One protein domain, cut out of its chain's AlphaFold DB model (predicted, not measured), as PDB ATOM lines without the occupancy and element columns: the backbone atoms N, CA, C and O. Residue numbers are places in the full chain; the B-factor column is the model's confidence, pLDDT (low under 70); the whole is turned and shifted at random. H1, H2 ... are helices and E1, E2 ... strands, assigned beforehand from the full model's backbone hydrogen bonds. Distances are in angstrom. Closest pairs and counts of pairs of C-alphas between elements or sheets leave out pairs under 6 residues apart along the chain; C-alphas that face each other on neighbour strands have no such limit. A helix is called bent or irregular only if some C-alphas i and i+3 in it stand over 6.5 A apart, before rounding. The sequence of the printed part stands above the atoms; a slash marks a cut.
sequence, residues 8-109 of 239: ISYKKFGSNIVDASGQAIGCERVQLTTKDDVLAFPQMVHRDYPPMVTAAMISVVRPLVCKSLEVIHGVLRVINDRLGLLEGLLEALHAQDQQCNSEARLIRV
ATOM      1  N   ILE A   8     137.868 141.775 144.300       53.53
ATOM      2  CA  ILE A   8     136.630 141.471 143.596       53.53
ATOM      3  C   ILE A   8     136.463 139.954 143.660       53.53
ATOM      4  O   ILE A   8     137.304 139.195 143.167       53.53
ATOM      5  N   SER A   9     135.368 139.525 144.281       66.00
ATOM      6  CA  SER A   9     134.980 138.125 144.450       66.00
ATOM      7  C   SER A   9     134.844 137.376 143.119       66.00
ATOM      8  O   SER A   9     135.007 136.162 143.087       66.00
ATOM      9  N   TYR A  10     134.640 138.076 141.999       76.19
ATOM     10  CA  TYR A  10     134.682 137.516 140.648       76.19
ATOM     11  C   TYR A  10     135.774 138.152 139.779       76.19
ATOM     12  O   TYR A  10     135.878 139.370 139.653       76.19
ATOM     13  N   LYS A  11     136.550 137.306 139.104       73.06
ATOM     14  CA  LYS A  11     137.532 137.691 138.090       73.06
ATOM     15  C   LYS A  11     137.135 137.075 136.753       73.06
ATOM     16  O   LYS A  11     137.135 135.850 136.603       73.06
ATOM     17  N   LYS A  12     136.804 137.940 135.788       74.25
ATOM     18  CA  LYS A  12     136.434 137.528 134.428       74.25
ATOM     19  C   LYS A  12     137.613 136.890 133.696       74.25
ATOM     20  O   LYS A  12     138.778 137.172 133.984       74.25
ATOM     21  N   PHE A  13     137.306 136.075 132.693       68.56
ATOM     22  CA  PHE A  13     138.324 135.536 131.798       68.56
ATOM     23  C   PHE A  13     139.203 136.657 131.212       68.56
ATOM     24  O   PHE A  13     138.708 137.697 130.778       68.56
ATOM     25  N   GLY A  14     140.517 136.432 131.211       63.81
ATOM     26  CA  GLY A  14     141.503 137.356 130.651       63.81
ATOM     27  C   GLY A  14     141.830 138.584 131.507       63.81
ATOM     28  O   GLY A  14     142.548 139.459 131.041       63.81
ATOM     29  N   SER A  15     141.345 138.669 132.751       62.12
ATOM     30  CA  SER A  15     141.589 139.831 133.620       62.12
ATOM     31  C   SER A  15     142.928 139.824 134.365       62.12
ATOM     32  O   SER A  15     143.208 140.782 135.075       62.12
ATOM     33  N   ASN A  16     143.699 138.729 134.321       57.75
ATOM     34  CA  ASN A  16     144.817 138.523 135.252       57.75
ATOM     35  C   ASN A  16     146.193 138.743 134.619       57.75
ATOM     36  O   ASN A  16     147.031 139.398 135.225       57.75
ATOM     37  N   ILE A  17     146.465 138.124 133.467       61.47
ATOM     38  CA  ILE A  17     147.812 138.056 132.890       61.47
ATOM     39  C   ILE A  17     147.681 138.081 131.367       61.47
ATOM     40  O   ILE A  17     146.839 137.384 130.810       61.47
ATOM     41  N   VAL A  18     148.518 138.863 130.697       56.09
ATOM     42  CA  VAL A  18     148.791 138.730 129.261       56.09
ATOM     43  C   VAL A  18     150.149 138.051 129.113       56.09
ATOM     44  O   VAL A  18     151.050 138.308 129.912       56.09
ATOM     45  N   ASP A  19     150.294 137.130 128.165       58.38
ATOM     46  CA  ASP A  19     151.618 136.586 127.848       58.38
ATOM     47  C   ASP A  19     152.493 137.619 127.128       58.38
ATOM     48  O   ASP A  19     152.065 138.731 126.815       58.38
ATOM     49  N   ALA A  20     153.740 137.235 126.850       50.75
ATOM     50  CA  ALA A  20     154.701 138.067 126.132       50.75
ATOM     51  C   ALA A  20     154.227 138.491 124.725       50.75
ATOM     52  O   ALA A  20     154.745 139.463 124.186       50.75
ATOM     53  N   SER A  21     153.241 137.802 124.133       54.12
ATOM     54  CA  SER A  21     152.617 138.180 122.857       54.12
ATOM     55  C   SER A  21     151.377 139.071 123.022       54.12
ATOM     56  O   SER A  21     150.694 139.365 122.041       54.12
ATOM     57  N   GLY A  22     151.081 139.525 124.245       54.62
ATOM     58  CA  GLY A  22     149.982 140.439 124.549       54.62
ATOM     59  C   GLY A  22     148.605 139.777 124.562       54.62
ATOM     60  O   GLY A  22     147.592 140.467 124.676       54.62
ATOM     61  N   GLN A  23     148.526 138.448 124.459       58.56
ATOM     62  CA  GLN A  23     147.254 137.750 124.468       58.56
ATOM     63  C   GLN A  23     146.854 137.384 125.898       58.56
ATOM     64  O   GLN A  23     147.654 136.903 126.697       58.56
ATOM     65  N   ALA A  24     145.574 137.568 126.212       59.12
ATOM     66  CA  ALA A  24     145.050 137.284 127.538       59.12
ATOM     67  C   ALA A  24     145.191 135.794 127.897       59.12
ATOM     68  O   ALA A  24     144.597 134.923 127.257       59.12
ATOM     69  N   ILE A  25     145.958 135.520 128.948       61.88
ATOM     70  CA  ILE A  25     145.929 134.276 129.707       61.88
ATOM     71  C   ILE A  25     144.824 134.420 130.752       61.88
ATOM     72  O   ILE A  25     144.764 135.395 131.510       61.88
ATOM     73  N   GLY A  26     143.931 133.438 130.838       63.50
ATOM     74  CA  GLY A  26     142.894 133.537 131.841       63.50
ATOM     75  C   GLY A  26     142.073 132.296 132.088       63.50
ATOM     76  O   GLY A  26     142.002 131.351 131.316       63.50
ATOM     77  N   CYS A  27     141.394 132.368 133.211       67.94
ATOM     78  CA  CYS A  27     140.282 131.529 133.593       67.94
ATOM     79  C   CYS A  27     139.279 132.444 134.282       67.94
ATOM     80  O   CYS A  27     139.647 133.511 134.786       67.94
ATOM     81  N   GLU A  28     138.022 132.033 134.288       76.88
ATOM     82  CA  GLU A  28     137.040 132.655 135.159       76.88
ATOM     83  C   GLU A  28     137.305 132.144 136.575       76.88
ATOM     84  O   GLU A  28     137.441 130.936 136.792       76.88
ATOM     85  N   ARG A  29     137.419 133.051 137.543       73.44
ATOM     86  CA  ARG A  29     137.581 132.671 138.949       73.44
ATOM     87  C   ARG A  29     136.539 133.378 139.781       73.44
ATOM     88  O   ARG A  29     136.376 134.587 139.664       73.44
ATOM     89  N   VAL A  30     135.886 132.627 140.650       76.56
ATOM     90  CA  VAL A  30     135.086 133.176 141.737       76.56
ATOM     91  C   VAL A  30     135.809 132.805 143.022       76.56
ATOM     92  O   VAL A  30     136.014 131.624 143.303       76.56
ATOM     93  N   GLN A  31     136.224 133.795 143.801       75.50
ATOM     94  CA  GLN A  31     136.507 133.561 145.205       75.50
ATOM     95  C   GLN A  31     135.172 133.285 145.885       75.50
ATOM     96  O   GLN A  31     134.309 134.159 145.936       75.50
ATOM     97  N   LEU A  32     134.993 132.043 146.335       74.38
ATOM     98  CA  LEU A  32     133.768 131.633 147.004       74.38
ATOM     99  C   LEU A  32     133.699 132.324 148.356       74.38
ATOM    100  O   LEU A  32     132.697 132.947 148.648       74.38
ATOM    101  N   THR A  33     134.753 132.239 149.166       79.19
ATOM    102  CA  THR A  33     134.747 132.827 150.510       79.19
ATOM    103  C   THR A  33     136.113 132.736 151.194       79.19
ATOM    104  O   THR A  33     137.006 132.030 150.712       79.19
ATOM    105  N   THR A  34     136.271 133.440 152.313       88.12
ATOM    106  CA  THR A  34     137.345 133.234 153.292       88.12
ATOM    107  C   THR A  34     136.885 132.280 154.399       88.12
ATOM    108  O   THR A  34     135.688 132.134 154.649       88.12
ATOM    109  N   LYS A  35     137.831 131.626 155.084       89.81
ATOM    110  CA  LYS A  35     137.550 130.833 156.293       89.81
ATOM    111  C   LYS A  35     136.752 131.662 157.302       89.81
ATOM    112  O   LYS A  35     135.720 131.210 157.789       89.81
ATOM    113  N   ASP A  36     137.233 132.869 157.577       91.62
ATOM    114  CA  ASP A  36     136.710 133.722 158.640       91.62
ATOM    115  C   ASP A  36     135.260 134.138 158.366       91.62
ATOM    116  O   ASP A  36     134.415 134.012 159.249       91.62
ATOM    117  N   ASP A  37     134.936 134.531 157.128       91.56
ATOM    118  CA  ASP A  37     133.560 134.891 156.758       91.56
ATOM    119  C   ASP A  37     132.610 133.689 156.830       91.56
ATOM    120  O   ASP A  37     131.455 133.837 157.220       91.56
ATOM    121  N   VAL A  38     133.068 132.477 156.492       91.56
ATOM    122  CA  VAL A  38     132.235 131.270 156.623       91.56
ATOM    123  C   VAL A  38     131.896 130.982 158.071       91.56
ATOM    124  O   VAL A  38     130.736 130.673 158.370       91.56
ATOM    125  N   LEU A  39     132.900 131.022 158.945       92.00
ATOM    126  CA  LEU A  39     132.740 130.698 160.360       92.00
ATOM    127  C   LEU A  39     131.908 131.766 161.074       92.00
ATOM    128  O   LEU A  39     131.085 131.424 161.918       92.00
ATOM    129  N   ALA A  40     132.057 133.029 160.671       92.56
ATOM    130  CA  ALA A  40     131.310 134.150 161.217       92.56
ATOM    131  C   ALA A  40     129.942 134.375 160.560       92.56
ATOM    132  O   ALA A  40     129.177 135.170 161.077       92.56
ATOM    133  N   PHE A  41     129.588 133.715 159.451       91.69
ATOM    134  CA  PHE A  41     128.314 133.980 158.770       91.69
ATOM    135  C   PHE A  41     127.092 133.815 159.716       91.69
ATOM    136  O   PHE A  41     127.011 132.792 160.413       91.69
ATOM    137  N   PRO A  42     126.108 134.746 159.717       92.75
ATOM    138  CA  PRO A  42     125.859 135.804 158.722       92.75
ATOM    139  C   PRO A  42     126.665 137.099 158.887       92.75
ATOM    140  O   PRO A  42     126.513 138.005 158.069       92.75
ATOM    141  N   GLN A  43     127.507 137.220 159.912       91.69
ATOM    142  CA  GLN A  43     128.372 138.381 160.078       91.69
ATOM    143  C   GLN A  43     129.473 138.398 159.005       91.69
ATOM    144  O   GLN A  43     130.106 137.383 158.718       91.69
ATOM    145  N   MET A  44     129.705 139.573 158.419       88.88
ATOM    146  CA  MET A  44     130.780 139.809 157.455       88.88
ATOM    147  C   MET A  44     132.047 140.241 158.200       88.88
ATOM    148  O   MET A  44     132.018 141.243 158.914       88.88
ATOM    149  N   VAL A  45     133.151 139.515 158.021       88.69
ATOM    150  CA  VAL A  45     134.459 139.823 158.624       88.69
ATOM    151  C   VAL A  45     135.323 140.601 157.640       88.69
ATOM    152  O   VAL A  45     135.854 141.652 157.985       88.69
ATOM    153  N   HIS A  46     135.448 140.102 156.409       85.88
ATOM    154  CA  HIS A  46     136.363 140.668 155.416       85.88
ATOM    155  C   HIS A  46     135.651 141.350 154.259       85.88
ATOM    156  O   HIS A  46     136.100 142.406 153.816       85.88
ATOM    157  N   ARG A  47     134.621 140.719 153.682       83.75
ATOM    158  CA  ARG A  47     133.998 141.207 152.441       83.75
ATOM    159  C   ARG A  47     132.667 140.546 152.114       83.75
ATOM    160  O   ARG A  47     132.347 139.477 152.623       83.75
ATOM    161  N   ASP A  48     131.969 141.167 151.168       83.00
ATOM    162  CA  ASP A  48     130.736 140.650 150.587       83.00
ATOM    163  C   ASP A  48     131.000 139.725 149.381       83.00
ATOM    164  O   ASP A  48     132.057 139.767 148.732       83.00
ATOM    165  N   TYR A  49     130.013 138.891 149.066       84.12
ATOM    166  CA  TYR A  49     130.072 137.850 148.044       84.12
ATOM    167  C   TYR A  49     128.909 137.973 147.053       84.12
ATOM    168  O   TYR A  49     127.865 138.534 147.379       84.12
ATOM    169  N   PRO A  50     129.036 137.437 145.821       85.50
ATOM    170  CA  PRO A  50     127.933 137.454 144.869       85.50
ATOM    171  C   PRO A  50     126.680 136.800 145.480       85.50
ATOM    172  O   PRO A  50     126.824 135.771 146.143       85.50
ATOM    173  N   PRO A  51     125.455 137.293 145.207       88.12
ATOM    174  CA  PRO A  51     124.239 136.812 145.873       88.12
ATOM    175  C   PRO A  51     124.036 135.293 145.823       88.12
ATOM    176  O   PRO A  51     123.558 134.700 146.783       88.12
ATOM    177  N   MET A  52     124.455 134.642 144.734       86.56
ATOM    178  CA  MET A  52     124.411 133.182 144.591       86.56
ATOM    179  C   MET A  52     125.291 132.454 145.622       86.56
ATOM    180  O   MET A  52     124.904 131.402 146.122       86.56
ATOM    181  N   VAL A  53     126.468 132.997 145.937       87.94
ATOM    182  CA  VAL A  53     127.371 132.437 146.952       87.94
ATOM    183  C   VAL A  53     126.752 132.601 148.335       87.94
ATOM    184  O   VAL A  53     126.688 131.631 149.082       87.94
ATOM    185  N   THR A  54     126.237 133.793 148.645       89.56
ATOM    186  CA  THR A  54     125.568 134.077 149.922       89.56
ATOM    187  C   THR A  54     124.327 133.200 150.113       89.56
ATOM    188  O   THR A  54     124.154 132.598 151.170       89.56
ATOM    189  N   ALA A  55     123.508 133.023 149.071       92.06
ATOM    190  CA  ALA A  55     122.347 132.131 149.091       92.06
ATOM    191  C   ALA A  55     122.729 130.653 149.297       92.06
ATOM    192  O   ALA A  55     121.998 129.905 149.942       92.06
ATOM    193  N   ALA A  56     123.888 130.229 148.783       92.06
ATOM    194  CA  ALA A  56     124.424 128.879 148.956       92.06
ATOM    195  C   ALA A  56     125.340 128.729 150.188       92.06
ATOM    196  O   ALA A  56     125.930 127.660 150.387       92.06
ATOM    197  N   MET A  57     125.484 129.775 151.014       91.75
ATOM    198  CA  MET A  57     126.486 129.813 152.081       91.75
ATOM    199  C   MET A  57     126.272 128.685 153.091       91.75
ATOM    200  O   MET A  57     127.190 127.920 153.377       91.75
ATOM    201  N   ILE A  58     125.043 128.541 153.592       94.56
ATOM    202  CA  ILE A  58     124.693 127.531 154.600       94.56
ATOM    203  C   ILE A  58     124.651 126.120 154.006       94.56
ATOM    204  O   ILE A  58     125.089 125.171 154.652       94.56
ATOM    205  N   SER A  59     124.135 125.966 152.786       94.44
ATOM    206  CA  SER A  59     123.847 124.652 152.198       94.44
ATOM    207  C   SER A  59     125.048 123.992 151.518       94.44
ATOM    208  O   SER A  59     125.112 122.767 151.471       94.44
ATOM    209  N   VAL A  60     125.995 124.774 150.988       91.19
ATOM    210  CA  VAL A  60     127.112 124.256 150.179       91.19
ATOM    211  C   VAL A  60     128.459 124.758 150.682       91.19
ATOM    212  O   VAL A  60     129.362 123.960 150.929       91.19
ATOM    213  N   VAL A  61     128.611 126.075 150.836       90.56
ATOM    214  CA  VAL A  61     129.926 126.689 151.071       90.56
ATOM    215  C   VAL A  61     130.456 126.358 152.466       90.56
ATOM    216  O   VAL A  61     131.588 125.890 152.590       90.56
ATOM    217  N   ARG A  62     129.641 126.541 153.510       92.19
ATOM    218  CA  ARG A  62     130.022 126.241 154.893       92.19
ATOM    219  C   ARG A  62     130.354 124.759 155.092       92.19
ATOM    220  O   ARG A  62     131.446 124.495 155.590       92.19
ATOM    221  N   PRO A  63     129.520 123.788 154.667       92.19
ATOM    222  CA  PRO A  63     129.871 122.372 154.766       92.19
ATOM    223  C   PRO A  63     131.190 122.023 154.069       92.19
ATOM    224  O   PRO A  63     132.003 121.294 154.636       92.19
ATOM    225  N   LEU A  64     131.431 122.571 152.871       87.56
ATOM    226  CA  LEU A  64     132.683 122.369 152.143       87.56
ATOM    227  C   LEU A  64     133.879 122.896 152.940       87.56
ATOM    228  O   LEU A  64     134.822 122.147 153.180       87.56
ATOM    229  N   VAL A  65     133.836 124.160 153.368       90.12
ATOM    230  CA  VAL A  65     134.951 124.807 154.072       90.12
ATOM    231  C   VAL A  65     135.212 124.145 155.420       90.12
ATOM    232  O   VAL A  65     136.358 123.796 155.691       90.12
ATOM    233  N   CYS A  66     134.181 123.885 156.229       89.50
ATOM    234  CA  CYS A  66     134.344 123.188 157.506       89.50
ATOM    235  C   CYS A  66     134.964 121.801 157.305       89.50
ATOM    236  O   CYS A  66     135.925 121.453 157.993       89.50
ATOM    237  N   LYS A  67     134.499 121.036 156.306       87.31
ATOM    238  CA  LYS A  67     135.069 119.712 156.042       87.31
ATOM    239  C   LYS A  67     136.510 119.786 155.539       87.31
ATOM    240  O   LYS A  67     137.331 118.952 155.916       87.31
ATOM    241  N   SER A  68     136.835 120.775 154.708       87.50
ATOM    242  CA  SER A  68     138.213 121.022 154.278       87.50
ATOM    243  C   SER A  68     139.120 121.362 155.458       87.50
ATOM    244  O   SER A  68     140.223 120.830 155.519       87.50
ATOM    245  N   LEU A  69     138.662 122.185 156.408       89.25
ATOM    246  CA  LEU A  69     139.425 122.511 157.616       89.25
ATOM    247  C   LEU A  69     139.703 121.263 158.455       89.25
ATOM    248  O   LEU A  69     140.853 121.032 158.806       89.25
ATOM    249  N   GLU A  70     138.694 120.429 158.724       88.25
ATOM    250  CA  GLU A  70     138.882 119.165 159.457       88.25
ATOM    251  C   GLU A  70     139.983 118.298 158.830       88.25
ATOM    252  O   GLU A  70     140.872 117.805 159.524       88.25
ATOM    253  N   VAL A  71     139.950 118.145 157.500       85.75
ATOM    254  CA  VAL A  71     140.959 117.372 156.765       85.75
ATOM    255  C   VAL A  71     142.330 118.040 156.856       85.75
ATOM    256  O   VAL A  71     143.308 117.355 157.142       85.75
ATOM    257  N   ILE A  72     142.412 119.359 156.656       87.94
ATOM    258  CA  ILE A  72     143.654 120.139 156.761       87.94
ATOM    259  C   ILE A  72     144.290 119.964 158.142       87.94
ATOM    260  O   ILE A  72     145.476 119.655 158.217       87.94
ATOM    261  N   HIS A  73     143.522 120.097 159.224       89.88
ATOM    262  CA  HIS A  73     144.033 119.898 160.581       89.88
ATOM    263  C   HIS A  73     144.517 118.464 160.807       89.88
ATOM    264  O   HIS A  73     145.577 118.269 161.395       89.88
ATOM    265  N   GLY A  74     143.801 117.460 160.289       88.06
ATOM    266  CA  GLY A  74     144.260 116.071 160.332       88.06
ATOM    267  C   GLY A  74     145.592 115.861 159.601       88.06
ATOM    268  O   GLY A  74     146.473 115.176 160.110       88.06
ATOM    269  N   VAL A  75     145.771 116.489 158.433       86.88
ATOM    270  CA  VAL A  75     147.036 116.452 157.679       86.88
ATOM    271  C   VAL A  75     148.158 117.122 158.466       86.88
ATOM    272  O   VAL A  75     149.240 116.554 158.590       86.88
ATOM    273  N   LEU A  76     147.905 118.320 158.995       89.62
ATOM    274  CA  LEU A  76     148.889 119.091 159.750       89.62
ATOM    275  C   LEU A  76     149.349 118.344 160.999       89.62
ATOM    276  O   LEU A  76     150.548 118.318 161.243       89.62
ATOM    277  N   ARG A  77     148.444 117.659 161.707       90.00
ATOM    278  CA  ARG A  77     148.794 116.800 162.845       90.00
ATOM    279  C   ARG A  77     149.758 115.690 162.456       90.00
ATOM    280  O   ARG A  77     150.821 115.551 163.042       90.00
ATOM    281  N   VAL A  78     149.429 114.943 161.399       88.69
ATOM    282  CA  VAL A  78     150.303 113.870 160.899       88.69
ATOM    283  C   VAL A  78     151.672 114.428 160.515       88.69
ATOM    284  O   VAL A  78     152.691 113.795 160.776       88.69
ATOM    285  N   ILE A  79     151.717 115.608 159.900       88.00
ATOM    286  CA  ILE A  79     152.978 116.268 159.563       88.00
ATOM    287  C   ILE A  79     153.743 116.680 160.828       88.00
ATOM    288  O   ILE A  79     154.949 116.451 160.891       88.00
ATOM    289  N   ASN A  80     153.058 117.248 161.820       90.31
ATOM    290  CA  ASN A  80     153.629 117.669 163.095       90.31
ATOM    291  C   ASN A  80     154.341 116.499 163.782       90.31
ATOM    292  O   ASN A  80     155.530 116.590 164.093       90.31
ATOM    293  N   ASP A  81     153.640 115.369 163.898       87.56
ATOM    294  CA  ASP A  81     154.140 114.146 164.524       87.56
ATOM    295  C   ASP A  81     155.333 113.566 163.754       87.56
ATOM    296  O   ASP A  81     156.340 113.169 164.336       87.56
ATOM    297  N   ARG A  82     155.254 113.539 162.418       87.62
ATOM    298  CA  ARG A  82     156.316 112.979 161.564       87.62
ATOM    299  C   ARG A  82     157.584 113.817 161.543       87.62
ATOM    300  O   ARG A  82     158.655 113.264 161.306       87.62
ATOM    301  N   LEU A  83     157.464 115.120 161.766       87.00
ATOM    302  CA  LEU A  83     158.601 116.018 161.912       87.00
ATOM    303  C   LEU A  83     159.148 116.055 163.348       87.00
ATOM    304  O   LEU A  83     160.186 116.673 163.564       87.00
ATOM    305  N   GLY A  84     158.482 115.410 164.315       89.19
ATOM    306  CA  GLY A  84     158.879 115.452 165.724       89.19
ATOM    307  C   GLY A  84     158.798 116.859 166.321       89.19
ATOM    308  O   GLY A  84     159.625 117.222 167.156       89.19
ATOM    309  N   LEU A  85     157.851 117.675 165.847       91.81
ATOM    310  CA  LEU A  85     157.628 119.021 166.370       91.81
ATOM    311  C   LEU A  85     156.954 118.962 167.745       91.81
ATOM    312  O   LEU A  85     156.415 117.931 168.146       91.81
ATOM    313  N   LEU A  86     156.952 120.095 168.455       95.56
ATOM    314  CA  LEU A  86     156.161 120.238 169.675       95.56
ATOM    315  C   LEU A  86     154.696 119.869 169.391       95.56
ATOM    316  O   LEU A  86     154.154 120.214 168.337       95.56
ATOM    317  N   GLU A  87     154.069 119.155 170.324       95.00
ATOM    318  CA  GLU A  87     152.681 118.715 170.194       95.00
ATOM    319  C   GLU A  87     151.758 119.898 169.865       95.00
ATOM    320  O   GLU A  87     151.790 120.939 170.523       95.00
ATOM    321  N   GLY A  88     150.964 119.751 168.802       92.06
ATOM    322  CA  GLY A  88     149.998 120.759 168.369       92.06
ATOM    323  C   GLY A  88     150.592 122.037 167.765       92.06
ATOM    324  O   GLY A  88     149.838 122.982 167.529       92.06
ATOM    325  N   LEU A  89     151.904 122.113 167.502       94.88
ATOM    326  CA  LEU A  89     152.538 123.329 166.981       94.88
ATOM    327  C   LEU A  89     151.939 123.759 165.636       94.88
ATOM    328  O   LEU A  89     151.567 124.923 165.465       94.88
ATOM    329  N   LEU A  90     151.829 122.839 164.674       92.94
ATOM    330  CA  LEU A  90     151.241 123.172 163.376       92.94
ATOM    331  C   LEU A  90     149.749 123.492 163.488       92.94
ATOM    332  O   LEU A  90     149.288 124.389 162.786       92.94
ATOM    333  N   GLU A  91     148.993 122.828 164.360       92.38
ATOM    334  CA  GLU A  91     147.597 123.187 164.613       92.38
ATOM    335  C   GLU A  91     147.451 124.585 165.217       92.38
ATOM    336  O   GLU A  91     146.576 125.332 164.779       92.38
ATOM    337  N   ALA A  92     148.324 124.973 166.150       92.94
ATOM    338  CA  ALA A  92     148.328 126.303 166.754       92.94
ATOM    339  C   ALA A  92     148.606 127.402 165.716       92.94
ATOM    340  O   ALA A  92     147.935 128.433 165.709       92.94
ATOM    341  N   LEU A  93     149.521 127.159 164.770       92.81
ATOM    342  CA  LEU A  93     149.773 128.069 163.640       92.81
ATOM    343  C   LEU A  93     148.586 128.182 162.665       92.81
ATOM    344  O   LEU A  93     148.562 129.084 161.829       92.81
ATOM    345  N   HIS A  94     147.613 127.275 162.757       93.19
ATOM    346  CA  HIS A  94     146.417 127.233 161.916       93.19
ATOM    347  C   HIS A  94     145.129 127.328 162.739       93.19
ATOM    348  O   HIS A  94     144.086 126.840 162.300       93.19
ATOM    349  N   ALA A  95     145.188 127.938 163.925       91.12
ATOM    350  CA  ALA A  95     144.061 128.014 164.841       91.12
ATOM    351  C   ALA A  95     142.804 128.603 164.167       91.12
ATOM    352  O   ALA A  95     142.858 129.537 163.358       91.12
ATOM    353  N   GLN A  96     141.644 128.005 164.452       86.94
ATOM    354  CA  GLN A  96     140.402 128.349 163.753       86.94
ATOM    355  C   GLN A  96     139.820 129.686 164.211       86.94
ATOM    356  O   GLN A  96     139.235 130.386 163.387       86.94
ATOM    357  N   ASP A  97     140.032 130.030 165.476       87.38
ATOM    358  CA  ASP A  97     139.613 131.262 166.148       87.38
ATOM    359  C   ASP A  97     140.488 132.478 165.801       87.38
ATOM    360  O   ASP A  97     140.104 133.611 166.083       87.38
ATOM    361  N   GLN A  98     141.634 132.265 165.150       88.81
ATOM    362  CA  GLN A  98     142.494 133.333 164.645       88.81
ATOM    363  C   GLN A  98     142.162 133.669 163.190       88.81
ATOM    364  O   GLN A  98     141.942 132.777 162.364       88.81
ATOM    365  N   GLN A  99     142.165 134.959 162.855       86.88
ATOM    366  CA  GLN A  99     141.945 135.405 161.479       86.88
ATOM    367  C   GLN A  99     143.074 134.931 160.564       86.88
ATOM    368  O   GLN A  99     144.254 134.994 160.919       86.88
ATOM    369  N   CYS A 100     142.729 134.472 159.362       84.19
ATOM    370  CA  CYS A 100     143.727 134.082 158.374       84.19
ATOM    371  C   CYS A 100     143.241 134.263 156.933       84.19
ATOM    372  O   CYS A 100     142.054 134.357 156.635       84.19
ATOM    373  N   ASN A 101     144.188 134.238 155.994       83.50
ATOM    374  CA  ASN A 101     143.907 134.382 154.563       83.50
ATOM    375  C   ASN A 101     143.523 133.053 153.879       83.50
ATOM    376  O   ASN A 101     143.699 132.905 152.668       83.50
ATOM    377  N   SER A 102     143.036 132.059 154.631       88.94
ATOM    378  CA  SER A 102     142.527 130.816 154.044       88.94
ATOM    379  C   SER A 102     141.263 131.097 153.238       88.94
ATOM    380  O   SER A 102     140.320 131.716 153.726       88.94
ATOM    381  N   GLU A 103     141.225 130.612 152.000       89.19
ATOM    382  CA  GLU A 103     140.139 130.901 151.068       89.19
ATOM    383  C   GLU A 103     139.745 129.687 150.228       89.19
ATOM    384  O   GLU A 103     140.571 128.844 149.875       89.19
ATOM    385  N   ALA A 104     138.465 129.640 149.860       89.06
ATOM    386  CA  ALA A 104     137.930 128.707 148.883       89.06
ATOM    387  C   ALA A 104     137.669 129.434 147.560       89.06
ATOM    388  O   ALA A 104     137.132 130.545 147.524       89.06
ATOM    389  N   ARG A 105     138.035 128.798 146.443       88.12
ATOM    390  CA  ARG A 105     137.890 129.367 145.098       88.12
ATOM    391  C   ARG A 105     137.278 128.357 144.140       88.12
ATOM    392  O   ARG A 105     137.676 127.197 144.119       88.12
ATOM    393  N   LEU A 106     136.374 128.836 143.292       87.00
ATOM    394  CA  LEU A 106     135.913 128.138 142.102       87.00
ATOM    395  C   LEU A 106     136.698 128.664 140.901       87.00
ATOM    396  O   LEU A 106     136.742 129.871 140.651       87.00
ATOM    397  N   ILE A 107     137.312 127.759 140.147       84.75
ATOM    398  CA  ILE A 107     138.077 128.099 138.948       84.75
ATOM    399  C   ILE A 107     137.438 127.378 137.771       84.75
ATOM    400  O   ILE A 107     137.333 126.152 137.765       84.75
ATOM    401  N   ARG A 108     137.043 128.141 136.754       83.44
ATOM    402  CA  ARG A 108     136.533 127.622 135.492       83.44
ATOM    403  C   ARG A 108     137.482 128.005 134.367       83.44
ATOM    404  O   ARG A 108     137.647 129.174 134.022       83.44
ATOM    405  N   VAL A 109     138.091 126.986 133.775       79.00
ATOM    406  CA  VAL A 109     138.877 127.123 132.549       79.00
ATOM    407  C   VAL A 109     137.967 126.735 131.380       79.00
ATOM    408  O   VAL A 109     137.540 125.579 131.324       79.00
TER     409      VAL A 109
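AT A GLANCE: This is residues 8 to 109 of the 239 residues of an uncharacterized protein of Scleroderma citrinum Foug A (UniProt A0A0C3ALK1). A ribbon of two antiparallel strands, E1 and E2, passes at one end by the first part of a long helix, H3, which runs on away from it to the short H4, packed on its far half. Short helices H1 and H2 lie near the start of H3, and residues 8 to 27, with no named element, lie toward the ribbon's other end. The printed part has 102 residues, with four named helices and two named strands that follow along the chain as E1, H1, H2, H3, H4, E2; its class is mixed, helices and strands, with 54 residues in named elements. It is loose, with a radius of gyration of the C-alphas of 17.0 A, and flat, spanning 50 by 38 by 19 A.

IN THESE COORDINATES: Find C-alpha 28 at (137.040, 132.655, 135.159); from there E1, residues 28 to 34, runs 18.1 A. Next come H1, residues 35 to 40, and H2, residues 51 to 55. H3, residues 57 to 82, runs 35.5 A to C-alpha 82 at (156.316, 112.979, 161.564); it is irregular, but only just: C-alphas 59 and 62 are 6.9 A apart. H4 is residues 89 to 92. E2, residues 103 to 108, runs 16.3 A to C-alpha 108 at (136.533, 127.622, 135.492).

HOW THE PARTS SIT: Look across E1 and E2, antiparallel at 163 degrees: N 30 and O 106 are within hydrogen-bond range at 2.9 A. The closest C-alphas of E1 and H3, Leu 32 and Val 61, are 7.5 A apart. With residues 57 to 65 alone, H3 touches H1 at a steep tilt of 53 degrees, opposite ways; C-alphas 38 and 62 come closest, 5.8 A. H2 is close to H3 but not clearly touching, C-alphas 53 and 61 being 7.5 A apart. H3 touches H4 with residues 73 to 80 alone, closest at C-alphas 76 and 90, 5.9 A. H1 and H4 are apart. In H1 and H2 every O i to N i+4 pair is within hydrogen-bond range, in H3 20 of 22; H4 is too short for one.

THE WHOLE: The C-alphas of Ser 21 and Glu 87, the two farthest apart, are 51.2 A apart. The printed part has no cut, and no link is long. Look for pLDDT under 70 at residues 8 to 9 and 13 to 27.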